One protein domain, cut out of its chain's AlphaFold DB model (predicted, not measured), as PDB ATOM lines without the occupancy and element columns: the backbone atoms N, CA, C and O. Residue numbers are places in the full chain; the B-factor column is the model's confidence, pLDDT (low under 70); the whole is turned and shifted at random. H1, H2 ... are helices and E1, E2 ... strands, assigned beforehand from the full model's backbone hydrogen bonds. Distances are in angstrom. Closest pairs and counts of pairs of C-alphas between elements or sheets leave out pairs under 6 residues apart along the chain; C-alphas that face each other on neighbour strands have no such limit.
ATOM      1  N   PHE A 156      17.060 -46.431 -29.499       27.97
ATOM      2  CA  PHE A 156      18.249 -45.994 -30.230       27.97
ATOM      3  C   PHE A 156      17.791 -45.396 -31.564       27.97
ATOM      4  O   PHE A 156      17.630 -46.080 -32.570       27.97
ATOM      5  N   ILE A 157      17.508 -44.092 -31.559       35.16
ATOM      6  CA  ILE A 157      17.149 -43.344 -32.765       35.16
ATOM      7  C   ILE A 157      18.450 -43.006 -33.498       35.16
ATOM      8  O   ILE A 157      19.090 -42.000 -33.206       35.16
ATOM      9  N   CYS A 158      18.855 -43.844 -34.452       33.25
ATOM     10  CA  CYS A 158      19.897 -43.487 -35.413       33.25
ATOM     11  C   CYS A 158      19.235 -42.888 -36.666       33.25
ATOM     12  O   CYS A 158      18.617 -43.634 -37.430       33.25
ATOM     13  N   PRO A 159      19.328 -41.568 -36.917       40.12
ATOM     14  CA  PRO A 159      18.911 -41.026 -38.204       40.12
ATOM     15  C   PRO A 159      19.824 -41.600 -39.295       40.12
ATOM     16  O   PRO A 159      21.030 -41.350 -39.302       40.12
ATOM     17  N   VAL A 160      19.261 -42.390 -40.211       40.56
ATOM     18  CA  VAL A 160      19.994 -42.890 -41.377       40.56
ATOM     19  C   VAL A 160      19.840 -41.859 -42.488       40.56
ATOM     20  O   VAL A 160      18.750 -41.626 -43.013       40.56
ATOM     21  N   VAL A 161      20.943 -41.211 -42.853       43.25
ATOM     22  CA  VAL A 161      20.946 -40.240 -43.948       43.25
ATOM     23  C   VAL A 161      21.159 -40.990 -45.260       43.25
ATOM     24  O   VAL A 161      22.164 -41.685 -45.434       43.25
ATOM     25  N   LYS A 162      20.208 -40.866 -46.190       40.28
ATOM     26  CA  LYS A 162      20.332 -41.381 -47.558       40.28
ATOM     27  C   LYS A 162      20.288 -40.194 -48.511       40.28
ATOM     28  O   LYS A 162      19.260 -39.547 -48.661       40.28
ATOM     29  N   ILE A 163      21.416 -39.915 -49.150       38.66
ATOM     30  CA  ILE A 163      21.553 -38.794 -50.083       38.66
ATOM     31  C   ILE A 163      21.343 -39.347 -51.487       38.66
ATOM     32  O   ILE A 163      22.109 -40.193 -51.948       38.66
ATOM     33  N   THR A 164      20.271 -38.920 -52.152       36.22
ATOM     34  CA  THR A 164      19.987 -39.278 -53.545       36.22
ATOM     35  C   THR A 164      20.272 -38.080 -54.433       36.22
ATOM     36  O   THR A 164      19.553 -37.088 -54.386       36.22
ATOM     37  N   THR A 165      21.307 -38.168 -55.262       27.47
ATOM     38  CA  THR A 165      21.545 -37.199 -56.334       27.47
ATOM     39  C   THR A 165      20.814 -37.676 -57.590       27.47
ATOM     40  O   THR A 165      21.123 -38.755 -58.094       27.47
ATOM     41  N   ASN A 166      19.879 -36.862 -58.082       29.89
ATOM     42  CA  ASN A 166      19.114 -36.999 -59.331       29.89
ATOM     43  C   ASN A 166      17.990 -38.055 -59.346       29.89
ATOM     44  O   ASN A 166      18.226 -39.245 -59.526       29.89
ATOM     45  N   GLY A 167      16.741 -37.581 -59.267       34.00
ATOM     46  CA  GLY A 167      15.665 -37.906 -60.219       34.00
ATOM     47  C   GLY A 167      15.258 -39.358 -60.516       34.00
ATOM     48  O   GLY A 167      14.438 -39.547 -61.407       34.00
ATOM     49  N   PRO A 185       9.691 -36.279 -44.768       30.94
ATOM     50  CA  PRO A 185      10.760 -35.657 -45.538       30.94
ATOM     51  C   PRO A 185      11.158 -34.316 -44.901       30.94
ATOM     52  O   PRO A 185      10.322 -33.439 -44.691       30.94
ATOM     53  N   LEU A 186      12.446 -34.143 -44.605       32.50
ATOM     54  CA  LEU A 186      13.043 -32.850 -44.265       32.50
ATOM     55  C   LEU A 186      13.676 -32.276 -45.535       32.50
ATOM     56  O   LEU A 186      14.747 -32.704 -45.947       32.50
ATOM     57  N   HIS A 187      12.995 -31.335 -46.182       31.34
ATOM     58  CA  HIS A 187      13.464 -30.732 -47.426       31.34
ATOM     59  C   HIS A 187      14.469 -29.606 -47.131       31.34
ATOM     60  O   HIS A 187      14.103 -28.581 -46.557       31.34
ATOM     61  N   PHE A 188      15.730 -29.777 -47.535       34.19
ATOM     62  CA  PHE A 188      16.747 -28.721 -47.513       34.19
ATOM     63  C   PHE A 188      17.047 -28.282 -48.949       34.19
ATOM     64  O   PHE A 188      17.746 -28.979 -49.673       34.19
ATOM     65  N   SER A 189      16.536 -27.122 -49.370       32.38
ATOM     66  CA  SER A 189      16.949 -26.507 -50.638       32.38
ATOM     67  C   SER A 189      18.275 -25.778 -50.447       32.38
ATOM     68  O   SER A 189      18.313 -24.685 -49.888       32.38
ATOM     69  N   LEU A 190      19.365 -26.365 -50.941       35.47
ATOM     70  CA  LEU A 190      20.614 -25.644 -51.173       35.47
ATOM     71  C   LEU A 190      20.531 -24.944 -52.533       35.47
ATOM     72  O   LEU A 190      20.952 -25.490 -53.549       35.47
ATOM     73  N   SER A 191      19.981 -23.732 -52.564       30.36
ATOM     74  CA  SER A 191      20.112 -22.861 -53.733       30.36
ATOM     75  C   SER A 191      21.488 -22.200 -53.683       30.36
ATOM     76  O   SER A 191      21.651 -21.131 -53.097       30.36
ATOM     77  N   SER A 192      22.501 -22.853 -54.254       33.72
ATOM     78  CA  SER A 192      23.750 -22.162 -54.571       33.72
ATOM     79  C   SER A 192      23.444 -21.162 -55.684       33.72
ATOM     80  O   SER A 192      23.114 -21.557 -56.798       33.72
ATOM     81  N   THR A 200      20.260 -27.075 -59.129       35.16
ATOM     82  CA  THR A 200      20.313 -28.493 -58.758       35.16
ATOM     83  C   THR A 200      19.771 -28.636 -57.334       35.16
ATOM     84  O   THR A 200      20.501 -28.507 -56.353       35.16
ATOM     85  N   THR A 201      18.461 -28.828 -57.195       32.94
ATOM     86  CA  THR A 201      17.816 -28.997 -55.890       32.94
ATOM     87  C   THR A 201      18.280 -30.334 -55.317       32.94
ATOM     88  O   THR A 201      17.872 -31.393 -55.788       32.94
ATOM     89  N   MET A 202      19.192 -30.301 -54.342       37.06
ATOM     90  CA  MET A 202      19.631 -31.502 -53.636       37.06
ATOM     91  C   MET A 202      18.670 -31.791 -52.482       37.06
ATOM     92  O   MET A 202      18.769 -31.186 -51.422       37.06
ATOM     93  N   GLU A 203      17.742 -32.726 -52.681       35.12
ATOM     94  CA  GLU A 203      16.870 -33.213 -51.610       35.12
ATOM     95  C   GLU A 203      17.653 -34.134 -50.660       35.12
ATOM     96  O   GLU A 203      17.999 -35.270 -50.996       35.12
ATOM     97  N   ILE A 204      17.933 -33.656 -49.445       37.84
ATOM     98  CA  ILE A 204      18.476 -34.495 -48.369       37.84
ATOM     99  C   ILE A 204      17.303 -35.172 -47.657       37.84
ATOM    100  O   ILE A 204      16.773 -34.661 -46.675       37.84
ATOM    101  N   ASN A 205      16.887 -36.339 -48.147       36.00
ATOM    102  CA  ASN A 205      15.853 -37.134 -47.490       36.00
ATOM    103  C   ASN A 205      16.440 -37.845 -46.254       36.00
ATOM    104  O   ASN A 205      17.218 -38.796 -46.357       36.00
ATOM    105  N   TYR A 206      16.073 -37.371 -45.062       35.56
ATOM    106  CA  TYR A 206      16.379 -38.046 -43.800       35.56
ATOM    107  C   TYR A 206      15.436 -39.240 -43.631       35.56
ATOM    108  O   TYR A 206      14.226 -39.068 -43.508       35.56
ATOM    109  N   PHE A 207      15.979 -40.459 -43.618       35.69
ATOM    110  CA  PHE A 207      15.194 -41.663 -43.372       35.69
ATOM    111  C   PHE A 207      15.379 -42.080 -41.914       35.69
ATOM    112  O   PHE A 207      16.404 -42.630 -41.512       35.69
ATOM    113  N   TYR A 208      14.363 -41.823 -41.095       30.28
ATOM    114  CA  TYR A 208      14.296 -42.392 -39.756       30.28
ATOM    115  C   TYR A 208      13.829 -43.842 -39.878       30.28
ATOM    116  O   TYR A 208      12.653 -44.105 -40.117       30.28
ATOM    117  N   LYS A 209      14.753 -44.798 -39.749       30.62
ATOM    118  CA  LYS A 209      14.391 -46.211 -39.634       30.62
ATOM    119  C   LYS A 209      14.164 -46.516 -38.156       30.62
ATOM    120  O   LYS A 209      15.114 -46.548 -37.384       30.62
ATOM    121  N   ALA A 210      12.909 -46.732 -37.764       27.78
ATOM    122  CA  ALA A 210      12.622 -47.425 -36.515       27.78
ATOM    123  C   ALA A 210      13.016 -48.897 -36.713       27.78
ATOM    124  O   ALA A 210      12.489 -49.568 -37.602       27.78
ATOM    125  N   GLU A 211      14.006 -49.370 -35.961       35.19
ATOM    126  CA  GLU A 211      14.443 -50.764 -36.002       35.19
ATOM    127  C   GLU A 211      13.350 -51.656 -35.398       35.19
ATOM    128  O   GLU A 211      13.172 -51.726 -34.187       35.19
ATOM    129  N   THR A 212      12.590 -52.330 -36.259       33.22
ATOM    130  CA  THR A 212      11.960 -53.609 -35.929       33.22
ATOM    131  C   THR A 212      12.773 -54.691 -36.622       33.22
ATOM    132  O   THR A 212      13.006 -54.606 -37.831       33.22
ATOM    133  N   GLY A 221      24.627 -50.725 -46.987       51.62
ATOM    134  CA  GLY A 221      25.621 -50.826 -45.901       51.62
ATOM    135  C   GLY A 221      26.616 -49.664 -45.765       51.62
ATOM    136  O   GLY A 221      27.037 -49.349 -44.655       51.62
ATOM    137  N   CYS A 222      26.998 -49.005 -46.865       58.31
ATOM    138  CA  CYS A 222      28.074 -48.005 -46.827       58.31
ATOM    139  C   CYS A 222      27.644 -46.716 -46.103       58.31
ATOM    140  O   CYS A 222      28.348 -46.268 -45.200       58.31
ATOM    141  N   SER A 223      26.454 -46.185 -46.420       68.25
ATOM    142  CA  SER A 223      25.937 -44.937 -45.828       68.25
ATOM    143  C   SER A 223      25.730 -45.062 -44.321       68.25
ATOM    144  O   SER A 223      26.228 -44.246 -43.554       68.25
ATOM    145  N   GLU A 224      25.069 -46.136 -43.884       76.31
ATOM    146  CA  GLU A 224      24.806 -46.369 -42.464       76.31
ATOM    147  C   GLU A 224      26.105 -46.554 -41.668       76.31
ATOM    148  O   GLU A 224      26.270 -45.965 -40.598       76.31
ATOM    149  N   SER A 225      27.056 -47.326 -42.206       79.50
ATOM    150  CA  SER A 225      28.341 -47.551 -41.541       79.50
ATOM    151  C   SER A 225      29.164 -46.267 -41.399       79.50
ATOM    152  O   SER A 225      29.747 -46.041 -40.340       79.50
ATOM    153  N   ALA A 226      29.172 -45.405 -42.423       80.81
ATOM    154  CA  ALA A 226      29.875 -44.126 -42.406       80.81
ATOM    155  C   ALA A 226      29.231 -43.148 -41.413       80.81
ATOM    156  O   ALA A 226      29.927 -42.568 -40.583       80.81
ATOM    157  N   SER A 227      27.898 -43.021 -41.421       83.06
ATOM    158  CA  SER A 227      27.187 -42.165 -40.464       83.06
ATOM    159  C   SER A 227      27.380 -42.632 -39.020       83.06
ATOM    160  O   SER A 227      27.674 -41.820 -38.148       83.06
ATOM    161  N   ARG A 228      27.304 -43.944 -38.756       86.12
ATOM    162  CA  ARG A 228      27.511 -44.498 -37.408       86.12
ATOM    163  C   ARG A 228      28.926 -44.231 -36.888       86.12
ATOM    164  O   ARG A 228      29.082 -43.849 -35.732       86.12
ATOM    165  N   LYS A 229      29.946 -44.391 -37.738       88.69
ATOM    166  CA  LYS A 229      31.339 -44.055 -37.397       88.69
ATOM    167  C   LYS A 229      31.523 -42.563 -37.146       88.69
ATOM    168  O   LYS A 229      32.163 -42.193 -36.168       88.69
ATOM    169  N   ALA A 230      30.923 -41.717 -37.979       89.38
ATOM    170  CA  ALA A 230      30.998 -40.271 -37.828       89.38
ATOM    171  C   ALA A 230      30.388 -39.786 -36.508       89.38
ATOM    172  O   ALA A 230      30.993 -38.979 -35.808       89.38
ATOM    173  N   PHE A 231      29.222 -40.315 -36.133       88.19
ATOM    174  CA  PHE A 231      28.570 -39.977 -34.868       88.19
ATOM    175  C   PHE A 231      29.342 -40.495 -33.654       88.19
ATOM    176  O   PHE A 231      29.447 -39.788 -32.656       88.19
ATOM    177  N   ALA A 232      29.932 -41.689 -33.753       89.00
ATOM    178  CA  ALA A 232      30.799 -42.233 -32.710       89.00
ATOM    179  C   ALA A 232      32.117 -41.453 -32.551       89.00
ATOM    180  O   ALA A 232      32.731 -41.503 -31.489       89.00
ATOM    181  N   ALA A 233      32.557 -40.739 -33.590       90.38
ATOM    182  CA  ALA A 233      33.765 -39.924 -33.555       90.38
ATOM    183  C   ALA A 233      33.570 -38.566 -32.857       90.38
ATOM    184  O   ALA A 233      34.555 -37.886 -32.586       90.38
ATOM    185  N   LEU A 234      32.337 -38.149 -32.557       87.25
ATOM    186  CA  LEU A 234      32.094 -36.909 -31.820       87.25
ATOM    187  C   LEU A 234      32.620 -37.016 -30.375       87.25
ATOM    188  O   LEU A 234      32.496 -38.076 -29.761       87.25
ATOM    189  N   PRO A 235      33.198 -35.939 -29.809       86.31
ATOM    190  CA  PRO A 235      33.186 -34.548 -30.284       86.31
ATOM    191  C   PRO A 235      34.276 -34.175 -31.314       86.31
ATOM    192  O   PRO A 235      34.368 -33.005 -31.689       86.31
ATOM    193  N   ASP A 236      35.082 -35.122 -31.811       91.69
ATOM    194  CA  ASP A 236      36.141 -34.845 -32.795       91.69
ATOM    195  C   ASP A 236      35.559 -34.564 -34.195       91.69
ATOM    196  O   ASP A 236      35.495 -35.432 -35.070       91.69
ATOM    197  N   LEU A 237      35.187 -33.306 -34.447       91.56
ATOM    198  CA  LEU A 237      34.588 -32.849 -35.710       91.56
ATOM    199  C   LEU A 237      35.412 -33.197 -36.958       91.56
ATOM    200  O   LEU A 237      34.856 -33.536 -38.001       91.56
ATOM    201  N   CYS A 238      36.742 -33.142 -36.854       92.12
ATOM    202  CA  CYS A 238      37.649 -33.475 -37.952       92.12
ATOM    203  C   CYS A 238      37.450 -34.924 -38.431       92.12
ATOM    204  O   CYS A 238      37.283 -35.184 -39.627       92.12
ATOM    205  N   LYS A 239      37.407 -35.867 -37.481       92.00
ATOM    206  CA  LYS A 239      37.188 -37.290 -37.761       92.00
ATOM    207  C   LYS A 239      35.765 -37.530 -38.249       92.00
ATOM    208  O   LYS A 239      35.585 -38.210 -39.253       92.00
ATOM    209  N   ALA A 240      34.776 -36.912 -37.603       92.06
ATOM    210  CA  ALA A 240      33.373 -37.053 -37.974       92.06
ATOM    211  C   ALA A 240      33.105 -36.625 -39.429       92.06
ATOM    212  O   ALA A 240      32.454 -37.352 -40.179       92.06
ATOM    213  N   ILE A 241      33.660 -35.489 -39.870       90.88
ATOM    214  CA  ILE A 241      33.541 -35.059 -41.270       90.88
ATOM    215  C   ILE A 241      34.293 -36.001 -42.202       90.88
ATOM    216  O   ILE A 241      33.746 -36.367 -43.238       90.88
ATOM    217  N   THR A 242      35.505 -36.424 -41.841       91.62
ATOM    218  CA  THR A 242      36.300 -37.325 -42.688       91.62
ATOM    219  C   THR A 242      35.545 -38.630 -42.966       91.62
ATOM    220  O   THR A 242      35.460 -39.039 -44.122       91.62
ATOM    221  N   GLU A 243      34.908 -39.223 -41.950       91.12
ATOM    222  CA  GLU A 243      34.072 -40.427 -42.092       91.12
ATOM    223  C   GLU A 243      32.856 -40.197 -43.007       91.12
ATOM    224  O   GLU A 243      32.525 -41.055 -43.825       91.12
ATOM    225  N   LEU A 244      32.212 -39.024 -42.934       86.12
ATOM    226  CA  LEU A 244      31.077 -38.687 -43.806       86.12
ATOM    227  C   LEU A 244      31.499 -38.376 -45.245       86.12
ATOM    228  O   LEU A 244      30.773 -38.716 -46.175       86.12
ATOM    229  N   THR A 245      32.673 -37.774 -45.449       87.88
ATOM    230  CA  THR A 245      33.172 -37.408 -46.787       87.88
ATOM    231  C   THR A 245      33.608 -38.601 -47.639       87.88
ATOM    232  O   THR A 245      33.846 -38.449 -48.835       87.88
ATOM    233  N   VAL A 246      33.663 -39.808 -47.063       86.00
ATOM    234  CA  VAL A 246      33.821 -41.061 -47.827       86.00
ATOM    235  C   VAL A 246      32.608 -41.311 -48.735       86.00
ATOM    236  O   VAL A 246      32.710 -41.998 -49.754       86.00
ATOM    237  N   LEU A 247      31.445 -40.753 -48.385       80.94
ATOM    238  CA  LEU A 247      30.223 -40.887 -49.161       80.94
ATOM    239  C   LEU A 247      30.255 -39.981 -50.398       80.94
ATOM    240  O   LEU A 247      30.555 -38.789 -50.336       80.94
ATOM    241  N   LYS A 248      29.886 -40.549 -51.551       78.88
ATOM    242  CA  LYS A 248      29.795 -39.795 -52.807       78.88
ATOM    243  C   LYS A 248      28.749 -38.685 -52.682       78.88
ATOM    244  O   LYS A 248      27.634 -38.939 -52.238       78.88
ATOM    245  N   GLY A 249      29.114 -37.475 -53.100       79.44
ATOM    246  CA  GLY A 249      28.245 -36.297 -53.008       79.44
ATOM    247  C   GLY A 249      28.197 -35.647 -51.621       79.44
ATOM    248  O   GLY A 249      27.466 -34.680 -51.441       79.44
ATOM    249  N   VAL A 250      28.980 -36.134 -50.649       83.94
ATOM    250  CA  VAL A 250      29.072 -35.539 -49.310       83.94
ATOM    251  C   VAL A 250      30.387 -34.787 -49.170       83.94
ATOM    252  O   VAL A 250      31.438 -35.371 -48.930       83.94
ATOM    253  N   GLY A 251      30.327 -33.464 -49.325       87.00
ATOM    254  CA  GLY A 251      31.443 -32.576 -48.996       87.00
ATOM    255  C   GLY A 251      31.428 -32.141 -47.524       87.00
ATOM    256  O   GLY A 251      30.455 -32.412 -46.817       87.00
ATOM    257  N   PRO A 252      32.452 -31.404 -47.054       86.56
ATOM    258  CA  PRO A 252      32.498 -30.857 -45.693       86.56
ATOM    259  C   PRO A 252      31.261 -30.026 -45.321       86.56
ATOM    260  O   PRO A 252      30.752 -30.147 -44.209       86.56
ATOM    261  N   ALA A 253      30.721 -29.252 -46.269       87.00
ATOM    262  CA  ALA A 253      29.501 -28.474 -46.068       87.00
ATOM    263  C   ALA A 253      28.284 -29.378 -45.798       87.00
ATOM    264  O   ALA A 253      27.611 -29.239 -44.777       87.00
ATOM    265  N   THR A 254      28.039 -30.370 -46.655       86.94
ATOM    266  CA  THR A 254      26.927 -31.321 -46.491       86.94
ATOM    267  C   THR A 254      27.099 -32.193 -45.246       86.94
ATOM    268  O   THR A 254      26.137 -32.412 -44.514       86.94
ATOM    269  N   ALA A 255      28.324 -32.642 -44.957       89.50
ATOM    270  CA  ALA A 255      28.644 -33.385 -43.741       89.50
ATOM    271  C   ALA A 255      28.336 -32.562 -42.480       89.50
ATOM    272  O   ALA A 255      27.742 -33.084 -41.539       89.50
ATOM    273  N   SER A 256      28.670 -31.267 -42.477       90.06
ATOM    274  CA  SER A 256      28.367 -30.381 -41.349       90.06
ATOM    275  C   SER A 256      26.864 -30.224 -41.096       90.06
ATOM    276  O   SER A 256      26.460 -30.145 -39.942       90.06
ATOM    277  N   ALA A 257      26.023 -30.259 -42.140       88.19
ATOM    278  CA  ALA A 257      24.565 -30.213 -41.990       88.19
ATOM    279  C   ALA A 257      24.042 -31.439 -41.232       88.19
ATOM    280  O   ALA A 257      23.239 -31.320 -40.309       88.19
ATOM    281  N   VAL A 258      24.550 -32.618 -41.601       87.56
ATOM    282  CA  VAL A 258      24.196 -33.887 -40.955       87.56
ATOM    283  C   VAL A 258      24.650 -33.898 -39.497       87.56
ATOM    284  O   VAL A 258      23.888 -34.292 -38.615       87.56
ATOM    285  N   LEU A 259      25.873 -33.437 -39.225       88.06
ATOM    286  CA  LEU A 259      26.397 -33.365 -37.862       88.06
ATOM    287  C   LEU A 259      25.636 -32.350 -37.005       88.06
ATOM    288  O   LEU A 259      25.351 -32.658 -35.852       88.06
ATOM    289  N   ALA A 260      25.246 -31.200 -37.557       88.81
ATOM    290  CA  ALA A 260      24.453 -30.200 -36.844       88.81
ATOM    291  C   ALA A 260      23.052 -30.707 -36.474       88.81
ATOM    292  O   ALA A 260      22.532 -30.371 -35.412       88.81
ATOM    293  N   ALA A 261      22.453 -31.555 -37.313       86.88
ATOM    294  CA  ALA A 261      21.183 -32.201 -36.993       86.88
ATOM    295  C   ALA A 261      21.316 -33.249 -35.871       86.88
ATOM    296  O   ALA A 261      20.381 -33.429 -35.091       86.88
ATOM    297  N   TYR A 262      22.457 -33.943 -35.791       85.94
ATOM    298  CA  TYR A 262      22.696 -34.995 -34.797       85.94
ATOM    299  C   TYR A 262      23.203 -34.457 -33.449       85.94
ATOM    300  O   TYR A 262      22.710 -34.861 -32.400       85.94
ATOM    301  N   ALA A 263      24.178 -33.548 -33.472       86.81
ATOM    302  CA  ALA A 263      24.841 -32.990 -32.296       86.81
ATOM    303  C   ALA A 263      24.913 -31.453 -32.379       86.81
ATOM    304  O   ALA A 263      26.003 -30.895 -32.560       86.81
ATOM    305  N   PRO A 264      23.772 -30.755 -32.219       87.12
ATOM    306  CA  PRO A 264      23.699 -29.295 -32.344       87.12
ATOM    307  C   PRO A 264      24.522 -28.537 -31.288       87.12
ATOM    308  O   PRO A 264      24.873 -27.367 -31.469       87.12
ATOM    309  N   ASP A 265      24.857 -29.214 -30.189       86.38
ATOM    310  CA  ASP A 265      25.663 -28.681 -29.089       86.38
ATOM    311  C   ASP A 265      27.152 -28.551 -29.442       86.38
ATOM    312  O   ASP A 265      27.856 -27.738 -28.847       86.38
ATOM    313  N   VAL A 266      27.633 -29.359 -30.396       87.00
ATOM    314  CA  VAL A 266      29.059 -29.459 -30.749       87.00
ATOM    315  C   VAL A 266      29.321 -29.019 -32.188       87.00
ATOM    316  O   VAL A 266      30.340 -28.378 -32.459       87.00
ATOM    317  N   ALA A 267      28.434 -29.381 -33.117       90.06
ATOM    318  CA  ALA A 267      28.633 -29.208 -34.548       90.06
ATOM    319  C   ALA A 267      27.713 -28.110 -35.111       90.06
ATOM    320  O   ALA A 267      26.507 -28.316 -35.228       90.06
ATOM    321  N   PRO A 268      28.246 -26.946 -35.518       90.81
ATOM    322  CA  PRO A 268      27.472 -25.979 -36.282       90.81
ATOM    323  C   PRO A 268      27.381 -26.370 -37.760       90.81
ATOM    324  O   PRO A 268      28.246 -27.077 -38.293       90.81
ATOM    325  N   PHE A 269      26.343 -25.868 -38.432       90.50
ATOM    326  CA  PHE A 269      26.190 -25.994 -39.876       90.50
ATOM    327  C   PHE A 269      27.069 -24.965 -40.601       90.50
ATOM    328  O   PHE A 269      27.079 -23.786 -40.259       90.50
ATOM    329  N   MET A 270      27.826 -25.402 -41.606       86.19
ATOM    330  CA  MET A 270      28.719 -24.545 -42.387       86.19
ATOM    331  C   MET A 270      27.949 -23.773 -43.473       86.19
ATOM    332  O   MET A 270      28.151 -24.007 -44.664       86.19
ATOM    333  N   SER A 271      27.037 -22.882 -43.076       85.00
ATOM    334  CA  SER A 271      26.325 -22.005 -44.014       85.00
ATOM    335  C   SER A 271      27.219 -20.853 -44.489       85.00
ATOM    336  O   SER A 271      28.009 -20.307 -43.715       85.00
ATOM    337  N   ASP A 272      27.092 -20.459 -45.759       85.75
ATOM    338  CA  ASP A 272      27.870 -19.358 -46.351       85.75
ATOM    339  C   ASP A 272      27.721 -18.063 -45.555       85.75
ATOM    340  O   ASP A 272      28.696 -17.369 -45.269       85.75
ATOM    341  N   GLU A 273      26.487 -17.729 -45.185       86.25
ATOM    342  CA  GLU A 273      26.179 -16.526 -44.428       86.25
ATOM    343  C   GLU A 273      26.847 -16.521 -43.055       86.25
ATOM    344  O   GLU A 273      27.438 -15.509 -42.673       86.25
ATOM    345  N   ALA A 274      26.778 -17.636 -42.321       84.75
ATOM    346  CA  ALA A 274      27.395 -17.727 -41.006       84.75
ATOM    347  C   ALA A 274      28.925 -17.741 -41.111       84.75
ATOM    348  O   ALA A 274      29.596 -17.100 -40.303       84.75
ATOM    349  N   MET A 275      29.485 -18.408 -42.125       86.44
ATOM    350  CA  MET A 275      30.925 -18.424 -42.404       86.44
ATOM    351  C   MET A 275      31.463 -17.017 -42.670       86.44
ATOM    352  O   MET A 275      32.454 -16.608 -42.062       86.44
ATOM    353  N   VAL A 276      30.780 -16.248 -43.521       86.69
ATOM    354  CA  VAL A 276      31.139 -14.851 -43.795       86.69
ATOM    355  C   VAL A 276      30.985 -13.999 -42.535       86.69
ATOM    356  O   VAL A 276      31.874 -13.211 -42.229       86.69
ATOM    357  N   ALA A 277      29.913 -14.180 -41.760       84.31
ATOM    358  CA  ALA A 277      29.688 -13.406 -40.541       84.31
ATOM    359  C   ALA A 277      30.709 -13.709 -39.423       84.31
ATOM    360  O   ALA A 277      31.096 -12.806 -38.686       84.31
ATOM    361  N   ALA A 278      31.165 -14.958 -39.291       85.12
ATOM    362  CA  ALA A 278      32.060 -15.389 -38.211       85.12
ATOM    363  C   ALA A 278      33.559 -15.314 -38.566       85.12
ATOM    364  O   ALA A 278      34.405 -15.064 -37.697       85.12
ATOM    365  N   LEU A 279      33.919 -15.594 -39.822       84.81
ATOM    366  CA  LEU A 279      35.313 -15.612 -40.280       84.81
ATOM    367  C   LEU A 279      35.678 -14.421 -41.167       84.81
ATOM    368  O   LEU A 279      36.861 -14.111 -41.244       84.81
ATOM    369  N   GLY A 280      34.713 -13.763 -41.816       80.19
ATOM    370  CA  GLY A 280      34.977 -12.667 -42.755       80.19
ATOM    371  C   GLY A 280      35.640 -13.100 -44.068       80.19
ATOM    372  O   GLY A 280      36.021 -12.246 -44.864       80.19
ATOM    373  N   ASN A 281      35.787 -14.409 -44.301       68.50
ATOM    374  CA  ASN A 281      36.508 -14.966 -45.446       68.50
ATOM    375  C   ASN A 281      35.571 -15.340 -46.605       68.50
ATOM    376  O   ASN A 281      34.366 -15.524 -46.423       68.50
ATOM    377  N   ALA A 282      36.154 -15.484 -47.800       61.25
ATOM    378  CA  ALA A 282      35.475 -16.003 -48.985       61.25
ATOM    379  C   ALA A 282      35.040 -17.473 -48.804       61.25
ATOM    380  O   ALA A 282      35.579 -18.190 -47.962       61.25
ATOM    381  N   LYS A 283      34.053 -17.897 -49.608       71.81
ATOM    382  CA  LYS A 283      33.356 -19.199 -49.572       71.81
ATOM    383  C   LYS A 283      34.286 -20.390 -49.841       71.81
ATOM    384  O   LYS A 283      34.305 -20.958 -50.930       71.81
ATOM    385  N   GLU A 284      35.078 -20.768 -48.850       76.44
ATOM    386  CA  GLU A 284      36.038 -21.863 -48.942       76.44
ATOM    387  C   GLU A 284      35.562 -23.060 -48.106       76.44
ATOM    388  O   GLU A 284      35.725 -23.138 -46.889       76.44
ATOM    389  N   TYR A 285      35.001 -24.059 -48.780       80.88
ATOM    390  CA  TYR A 285      34.459 -25.264 -48.143       80.88
ATOM    391  C   TYR A 285      35.550 -26.288 -47.811       80.88
ATOM    392  O   TYR A 285      35.543 -27.421 -48.295       80.88
ATOM    393  N   THR A 286      36.523 -25.883 -46.996       86.94
ATOM    394  CA  THR A 286      37.627 -26.743 -46.558       86.94
ATOM    395  C   THR A 286      37.464 -27.166 -45.100       86.94
ATOM    396  O   THR A 286      36.923 -26.435 -44.271       86.94
ATOM    397  N   LEU A 287      37.993 -28.344 -44.756       88.69
ATOM    398  CA  LEU A 287      37.943 -28.865 -43.386       88.69
ATOM    399  C   LEU A 287      38.630 -27.933 -42.376       88.69
ATOM    400  O   LEU A 287      38.143 -27.757 -41.264       88.69
ATOM    401  N   LYS A 288      39.742 -27.298 -42.767       89.75
ATOM    402  CA  LYS A 288      40.474 -26.355 -41.906       89.75
ATOM    403  C   LYS A 288      39.614 -25.149 -41.538       89.75
ATOM    404  O   LYS A 288      39.571 -24.764 -40.373       89.75
ATOM    405  N   GLN A 289      38.920 -24.585 -42.525       89.62
ATOM    406  CA  GLN A 289      38.021 -23.465 -42.287       89.62
ATOM    407  C   GLN A 289      36.824 -23.867 -41.426       89.62
ATOM    408  O   GLN A 289      36.468 -23.124 -40.516       89.62
ATOM    409  N   TYR A 290      36.261 -25.058 -41.649       90.94
ATOM    410  CA  TYR A 290      35.183 -25.569 -40.808       90.94
ATOM    411  C   TYR A 290      35.588 -25.689 -39.335       90.94
ATOM    412  O   TYR A 290      34.836 -25.275 -38.458       90.94
ATOM    413  N   LEU A 291      36.779 -26.220 -39.044       91.75
ATOM    414  CA  LEU A 291      37.250 -26.357 -37.663       91.75
ATOM    415  C   LEU A 291      37.434 -24.992 -36.987       91.75
ATOM    416  O   LEU A 291      36.960 -24.803 -35.870       91.75
ATOM    417  N   ALA A 292      38.038 -24.027 -37.688       90.88
ATOM    418  CA  ALA A 292      38.192 -22.663 -37.180       90.88
ATOM    419  C   ALA A 292      36.835 -21.974 -36.947       90.88
ATOM    420  O   ALA A 292      36.647 -21.257 -35.965       90.88
ATOM    421  N   PHE A 293      35.869 -22.201 -37.838       91.50
ATOM    422  CA  PHE A 293      34.497 -21.726 -37.691       91.50
ATOM    423  C   PHE A 293      33.808 -22.342 -36.469       91.50
ATOM    424  O   PHE A 293      33.269 -21.614 -35.632       91.50
ATOM    425  N   ALA A 294      33.874 -23.667 -36.330       92.00
ATOM    426  CA  ALA A 294      33.253 -24.389 -35.231       92.00
ATOM    427  C   ALA A 294      33.830 -23.983 -33.872       92.00
ATOM    428  O   ALA A 294      33.071 -23.757 -32.935       92.00
ATOM    429  N   GLU A 295      35.146 -23.804 -33.770       92.62
ATOM    430  CA  GLU A 295      35.806 -23.354 -32.542       92.62
ATOM    431  C   GLU A 295      35.335 -21.954 -32.109       92.62
ATOM    432  O   GLU A 295      35.002 -21.738 -30.937       92.62
ATOM    433  N   LYS A 296      35.230 -21.004 -33.049       91.94
ATOM    434  CA  LYS A 296      34.705 -19.663 -32.748       91.94
ATOM    435  C   LYS A 296      33.264 -19.715 -32.254       91.94
ATOM    436  O   LYS A 296      32.930 -19.047 -31.278       91.94
ATOM    437  N   LEU A 297      32.421 -20.513 -32.902       91.81
ATOM    438  CA  LEU A 297      31.022 -20.694 -32.512       91.81
ATOM    439  C   LEU A 297      30.880 -21.371 -31.155       91.81
ATOM    440  O   LEU A 297      30.069 -20.932 -30.348       91.81
ATOM    441  N   GLN A 298      31.694 -22.386 -30.869       92.06
ATOM    442  CA  GLN A 298      31.727 -23.033 -29.557       92.06
ATOM    443  C   GLN A 298      32.126 -22.035 -28.475       92.06
ATOM    444  O   GLN A 298      31.472 -21.957 -27.436       92.06
ATOM    445  N   THR A 299      33.149 -21.222 -28.731       91.50
ATOM    446  CA  THR A 299      33.588 -20.177 -27.801       91.50
ATOM    447  C   THR A 299      32.476 -19.158 -27.559       91.50
ATOM    448  O   THR A 299      32.113 -18.911 -26.414       91.50
ATOM    449  N   LYS A 300      31.839 -18.656 -28.625       90.75
ATOM    450  CA  LYS A 300      30.719 -17.709 -28.522       90.75
ATOM    451  C   LYS A 300      29.500 -18.307 -27.829       90.75
ATOM    452  O   LYS A 300      28.878 -17.634 -27.021       90.75
ATOM    453  N   SER A 301      29.181 -19.571 -28.090       90.81
ATOM    454  CA  SER A 301      28.080 -20.265 -27.417       90.81
ATOM    455  C   SER A 301      28.316 -20.360 -25.909       90.81
ATOM    456  O   SER A 301      27.398 -20.106 -25.137       90.81
ATOM    457  N   LYS A 302      29.561 -20.609 -25.477       90.12
ATOM    458  CA  LYS A 302      29.950 -20.627 -24.059       90.12
ATOM    459  C   LYS A 302      29.936 -19.234 -23.433       90.12
ATOM    460  O   LYS A 302      29.513 -19.103 -22.296       90.12
ATOM    461  N   GLU A 303      30.374 -18.209 -24.164       89.56
ATOM    462  CA  GLU A 303      30.314 -16.810 -23.709       89.56
ATOM    463  C   GLU A 303      28.868 -16.324 -23.524       89.56
ATOM    464  O   GLU A 303      28.568 -15.633 -22.555       89.56
ATOM    465  N   LEU A 304      27.976 -16.679 -24.455       87.44
ATOM    466  CA  LEU A 304      26.563 -16.295 -24.419       87.44
ATOM    467  C   LEU A 304      25.764 -17.112 -23.403       87.44
ATOM    468  O   LEU A 304      24.798 -16.602 -22.836       87.44
ATOM    469  N   SER A 305      26.171 -18.359 -23.162       85.94
ATOM    470  CA  SER A 305      25.584 -19.220 -22.137       85.94
ATOM    471  C   SER A 305      25.975 -18.716 -20.749       85.94
ATOM    472  O   SER A 305      26.952 -19.164 -20.151       85.94
ATOM    473  N   SER A 306      25.208 -17.759 -20.234       79.38
ATOM    474  CA  SER A 306      25.363 -17.217 -18.887       79.38
ATOM    475  C   SER A 306      24.039 -17.327 -18.127       79.38
ATOM    476  O   SER A 306      22.986 -16.921 -18.609       79.38
ATOM    477  N   GLY A 307      24.083 -17.902 -16.921       72.19
ATOM    478  CA  GLY A 307      22.889 -18.100 -16.092       72.19
ATOM    479  C   GLY A 307      22.038 -19.308 -16.512       72.19
ATOM    480  O   GLY A 307      22.561 -20.411 -16.641       72.19
ATOM    481  N   GLU A 308      20.722 -19.111 -16.655       74.44
ATOM    482  CA  GLU A 308      19.742 -20.174 -16.966       74.44
ATOM    483  C   GLU A 308      19.568 -20.451 -18.473       74.44
ATOM    484  O   GLU A 308      18.995 -21.479 -18.840       74.44
ATOM    485  N   GLU A 309      20.059 -19.573 -19.355       74.38
ATOM    486  CA  GLU A 309      19.965 -19.761 -20.808       74.38
ATOM    487  C   GLU A 309      21.234 -20.416 -21.363       74.38
ATOM    488  O   GLU A 309      22.335 -19.873 -21.279       74.38
ATOM    489  N   VAL A 310      21.062 -21.602 -21.949       86.56
ATOM    490  CA  VAL A 310      22.124 -22.354 -22.625       86.56
ATOM    491  C   VAL A 310      21.955 -22.178 -24.128       86.56
ATOM    492  O   VAL A 310      20.936 -22.579 -24.691       86.56
ATOM    493  N   PHE A 311      22.965 -21.602 -24.773       87.56
ATOM    494  CA  PHE A 311      23.039 -21.473 -26.222       87.56
ATOM    495  C   PHE A 311      23.894 -22.596 -26.794       87.56
ATOM    496  O   PHE A 311      25.044 -22.778 -26.398       87.56
ATOM    497  N   THR A 312      23.346 -23.338 -27.752       88.75
ATOM    498  CA  THR A 312      24.101 -24.361 -28.484       88.75
ATOM    499  C   THR A 312      24.909 -23.726 -29.613       88.75
ATOM    500  O   THR A 312      24.598 -22.627 -30.084       88.75
ATOM    501  N   THR A 313      25.929 -24.424 -30.118       89.75
ATOM    502  CA  THR A 313      26.659 -23.968 -31.311       89.75
ATOM    503  C   THR A 313      25.749 -23.723 -32.508       89.75
ATOM    504  O   THR A 313      25.924 -22.734 -33.220       89.75
ATOM    505  N   SER A 314      24.753 -24.586 -32.721       87.88
ATOM    506  CA  SER A 314      23.783 -24.416 -33.804       87.88
ATOM    507  C   SER A 314      22.798 -23.270 -33.562       87.88
ATOM    508  O   SER A 314      22.228 -22.763 -34.524       87.88
ATOM    509  N   ASP A 315      22.542 -22.850 -32.318       87.56
ATOM    510  CA  ASP A 315      21.728 -21.651 -32.054       87.56
ATOM    511  C   ASP A 315      22.474 -20.383 -32.477       87.56
ATOM    512  O   ASP A 315      21.901 -19.523 -33.146       87.56
ATOM    513  N   VAL A 316      23.764 -20.291 -32.138       88.62
ATOM    514  CA  VAL A 316      24.607 -19.147 -32.521       88.62
ATOM    515  C   VAL A 316      24.792 -19.087 -34.039       88.62
ATOM    516  O   VAL A 316      24.721 -18.008 -34.625       88.62
ATOM    517  N   GLU A 317      24.968 -20.236 -34.695       92.50
ATOM    518  CA  GLU A 317      25.029 -20.316 -36.159       92.50
ATOM    519  C   GLU A 317      23.741 -19.793 -36.808       92.50
ATOM    520  O   GLU A 317      23.802 -18.890 -37.643       92.50
ATOM    521  N   ARG A 318      22.568 -20.261 -36.362       88.94
ATOM    522  CA  ARG A 318      21.270 -19.796 -36.880       88.94
ATOM    523  C   ARG A 318      21.025 -18.312 -36.620       88.94
ATOM    524  O   ARG A 318      20.438 -17.627 -37.460       88.94
ATOM    525  N   ALA A 319      21.470 -17.793 -35.478       89.44
ATOM    526  CA  ALA A 319      21.415 -16.364 -35.176       89.44
ATOM    527  C   ALA A 319      22.281 -15.538 -36.148       89.44
ATOM    528  O   ALA A 319      21.827 -14.521 -36.672       89.44
ATOM    529  N   LEU A 320      23.499 -15.997 -36.451       87.69
ATOM    530  CA  LEU A 320      24.373 -15.343 -37.431       87.69
ATOM    531  C   LEU A 320      23.788 -15.408 -38.843       87.69
ATOM    532  O   LEU A 320      23.722 -14.385 -39.524       87.69
ATOM    533  N   TRP A 321      23.315 -16.584 -39.259       88.94
ATOM    534  CA  TRP A 321      22.676 -16.778 -40.558       88.94
ATOM    535  C   TRP A 321      21.456 -15.864 -40.717       88.94
ATOM    536  O   TRP A 321      21.365 -15.111 -41.685       88.94
ATOM    537  N   SER A 322      20.547 -15.857 -39.735       88.06
ATOM    538  CA  SER A 322      19.342 -15.017 -39.781       88.06
ATOM    539  C   SER A 322      19.666 -13.522 -39.843       88.06
ATOM    540  O   SER A 322      19.066 -12.807 -40.645       88.06
ATOM    541  N   SER A 323      20.657 -13.052 -39.077       87.69
ATOM    542  CA  SER A 323      21.116 -11.656 -39.125       87.69
ATOM    543  C   SER A 323      21.702 -11.281 -40.493       87.69
ATOM    544  O   SER A 323      21.377 -10.233 -41.065       87.69
ATOM    545  N   ALA A 324      22.517 -12.163 -41.070       85.81
ATOM    546  CA  ALA A 324      23.115 -11.963 -42.383       85.81
ATOM    547  C   ALA A 324      22.061 -11.950 -43.505       85.81
ATOM    548  O   ALA A 324      22.098 -11.071 -44.367       85.81
ATOM    549  N   VAL A 325      21.088 -12.868 -43.485       83.12
ATOM    550  CA  VAL A 325      19.980 -12.900 -44.458       83.12
ATOM    551  C   VAL A 325      19.090 -11.662 -44.334       83.12
ATOM    552  O   VAL A 325      18.780 -11.031 -45.346       83.12
ATOM    553  N   ALA A 326      18.734 -11.253 -43.113       82.88
ATOM    554  CA  ALA A 326      17.959 -10.034 -42.887       82.88
ATOM    555  C   ALA A 326      18.687  -8.791 -43.431       82.88
ATOM    556  O   ALA A 326      18.088  -7.953 -44.104       82.88
ATOM    557  N   SER A 327      20.003  -8.714 -43.227       81.75
ATOM    558  CA  SER A 327      20.835  -7.615 -43.729       81.75
ATOM    559  C   SER A 327      20.923  -7.569 -45.260       81.75
ATOM    560  O   SER A 327      21.018  -6.483 -45.834       81.75
ATOM    561  N   LYS A 328      20.863  -8.722 -45.943       77.88
ATOM    562  CA  LYS A 328      20.777  -8.785 -47.414       77.88
ATOM    563  C   LYS A 328      19.445  -8.220 -47.917       77.88
ATOM    564  O   LYS A 328      19.440  -7.470 -48.886       77.88
ATOM    565  N   SER A 329      18.339  -8.517 -47.228       70.69
ATOM    566  CA  SER A 329      17.006  -8.023 -47.601       70.69
ATOM    567  C   SER A 329      16.854  -6.505 -47.456       70.69
ATOM    568  O   SER A 329      16.064  -5.910 -48.180       70.69
TER     569      SER A 329
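This is residues 156 to 167, 185 to 192, 200 to 212 and 221 to 329 of the 369 residues of an uncharacterized protein of Oryza glumipatula (UniProt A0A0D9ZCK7). Two groups of helices meet around H3, which lies in the middle: H1 and H2 form a side-by-side hairpin with H3 set steeply to H2, and H4, H5 and H6 form a second, crossed group. A small two-stranded sheet, E1 with E2, lies by H1 and H3, away from the second group. The 142 printed residues hold two named strands and then six named helices, in the order E1 E2 H1 H2 H3 H4 H5 H6; the sheet order is E1 - E2, antiparallel, and the class is mostly helix. The whole is compact, with a radius of gyration of the C-alphas of 15.3 A and spans of 42 by 35 by 27 A.

E1, residues 159 to 163, and E2, residues 204 to 208, are antiparallel at 148 degrees; N 160 and O 207 are 3.1 A apart, within hydrogen-bond range, as are N 207 and O 160, also 3.1 A. The closest C-alphas of E1 and H1, residues 221 to 232, are those of Val 160 and Glu 224, 6.0 A apart. H1 and H2, residues 237 to 245, form a helical hairpin: they touch at Ala 230 and Ala 240, C-alphas 4.0 A apart, at a shallow tilt of 5 degrees, opposite ways. H2 touches H3, residues 252 to 262, with C-alphas 241 and 255 5.7 A apart, at a steep tilt of 69 degrees, only just short of about perpendicular. With its residues 287 to 291 alone, H5, residues 287 to 304, touches H2; the closest C-alphas, of Cys 238 and Leu 287, are 7.1 A apart. H5 and H6, residues 313 to 329, touch about perpendicular at 81 degrees, closest at C-alphas 298 and 313, 5.4 A. H4, residues 272 to 279, touches H6 with C-alphas 274 and 321 4.8 A apart, and H5 with C-alphas 279 and 293 6.7 A apart. H3 and H4 are apart. In each of the six helices every O i to N i+4 pair is within hydrogen-bond range.

E1 begins at C-alpha 159, (18.911, -41.026, -38.204); E1 and E2 are each 12.4 A long. H1 measures 16.6 A, H2 12.1 A, H3 15.2 A, H4 10.3 A, H5 25.4 A and H6 24.8 A. H5 begins at C-alpha 287, (37.943, -28.865, -43.386), and H6 ends at C-alpha 329, (17.006, -8.023, -47.601).

The two C-alphas farthest apart, of Gly 167 and Gly 307, are 48.9 A apart. Residues 168 to 184, 193 to 199 and 213 to 220 are not printed, with C-alpha gaps of 15.6, 8.3 and 17.1 A. Of the links printed whole, none is long. The mean pLDDT of the printed part is 73.6; residues 156 to 167, 185 to 192, 200 to 212, 221 to 223 and 281 to 282 are under 70.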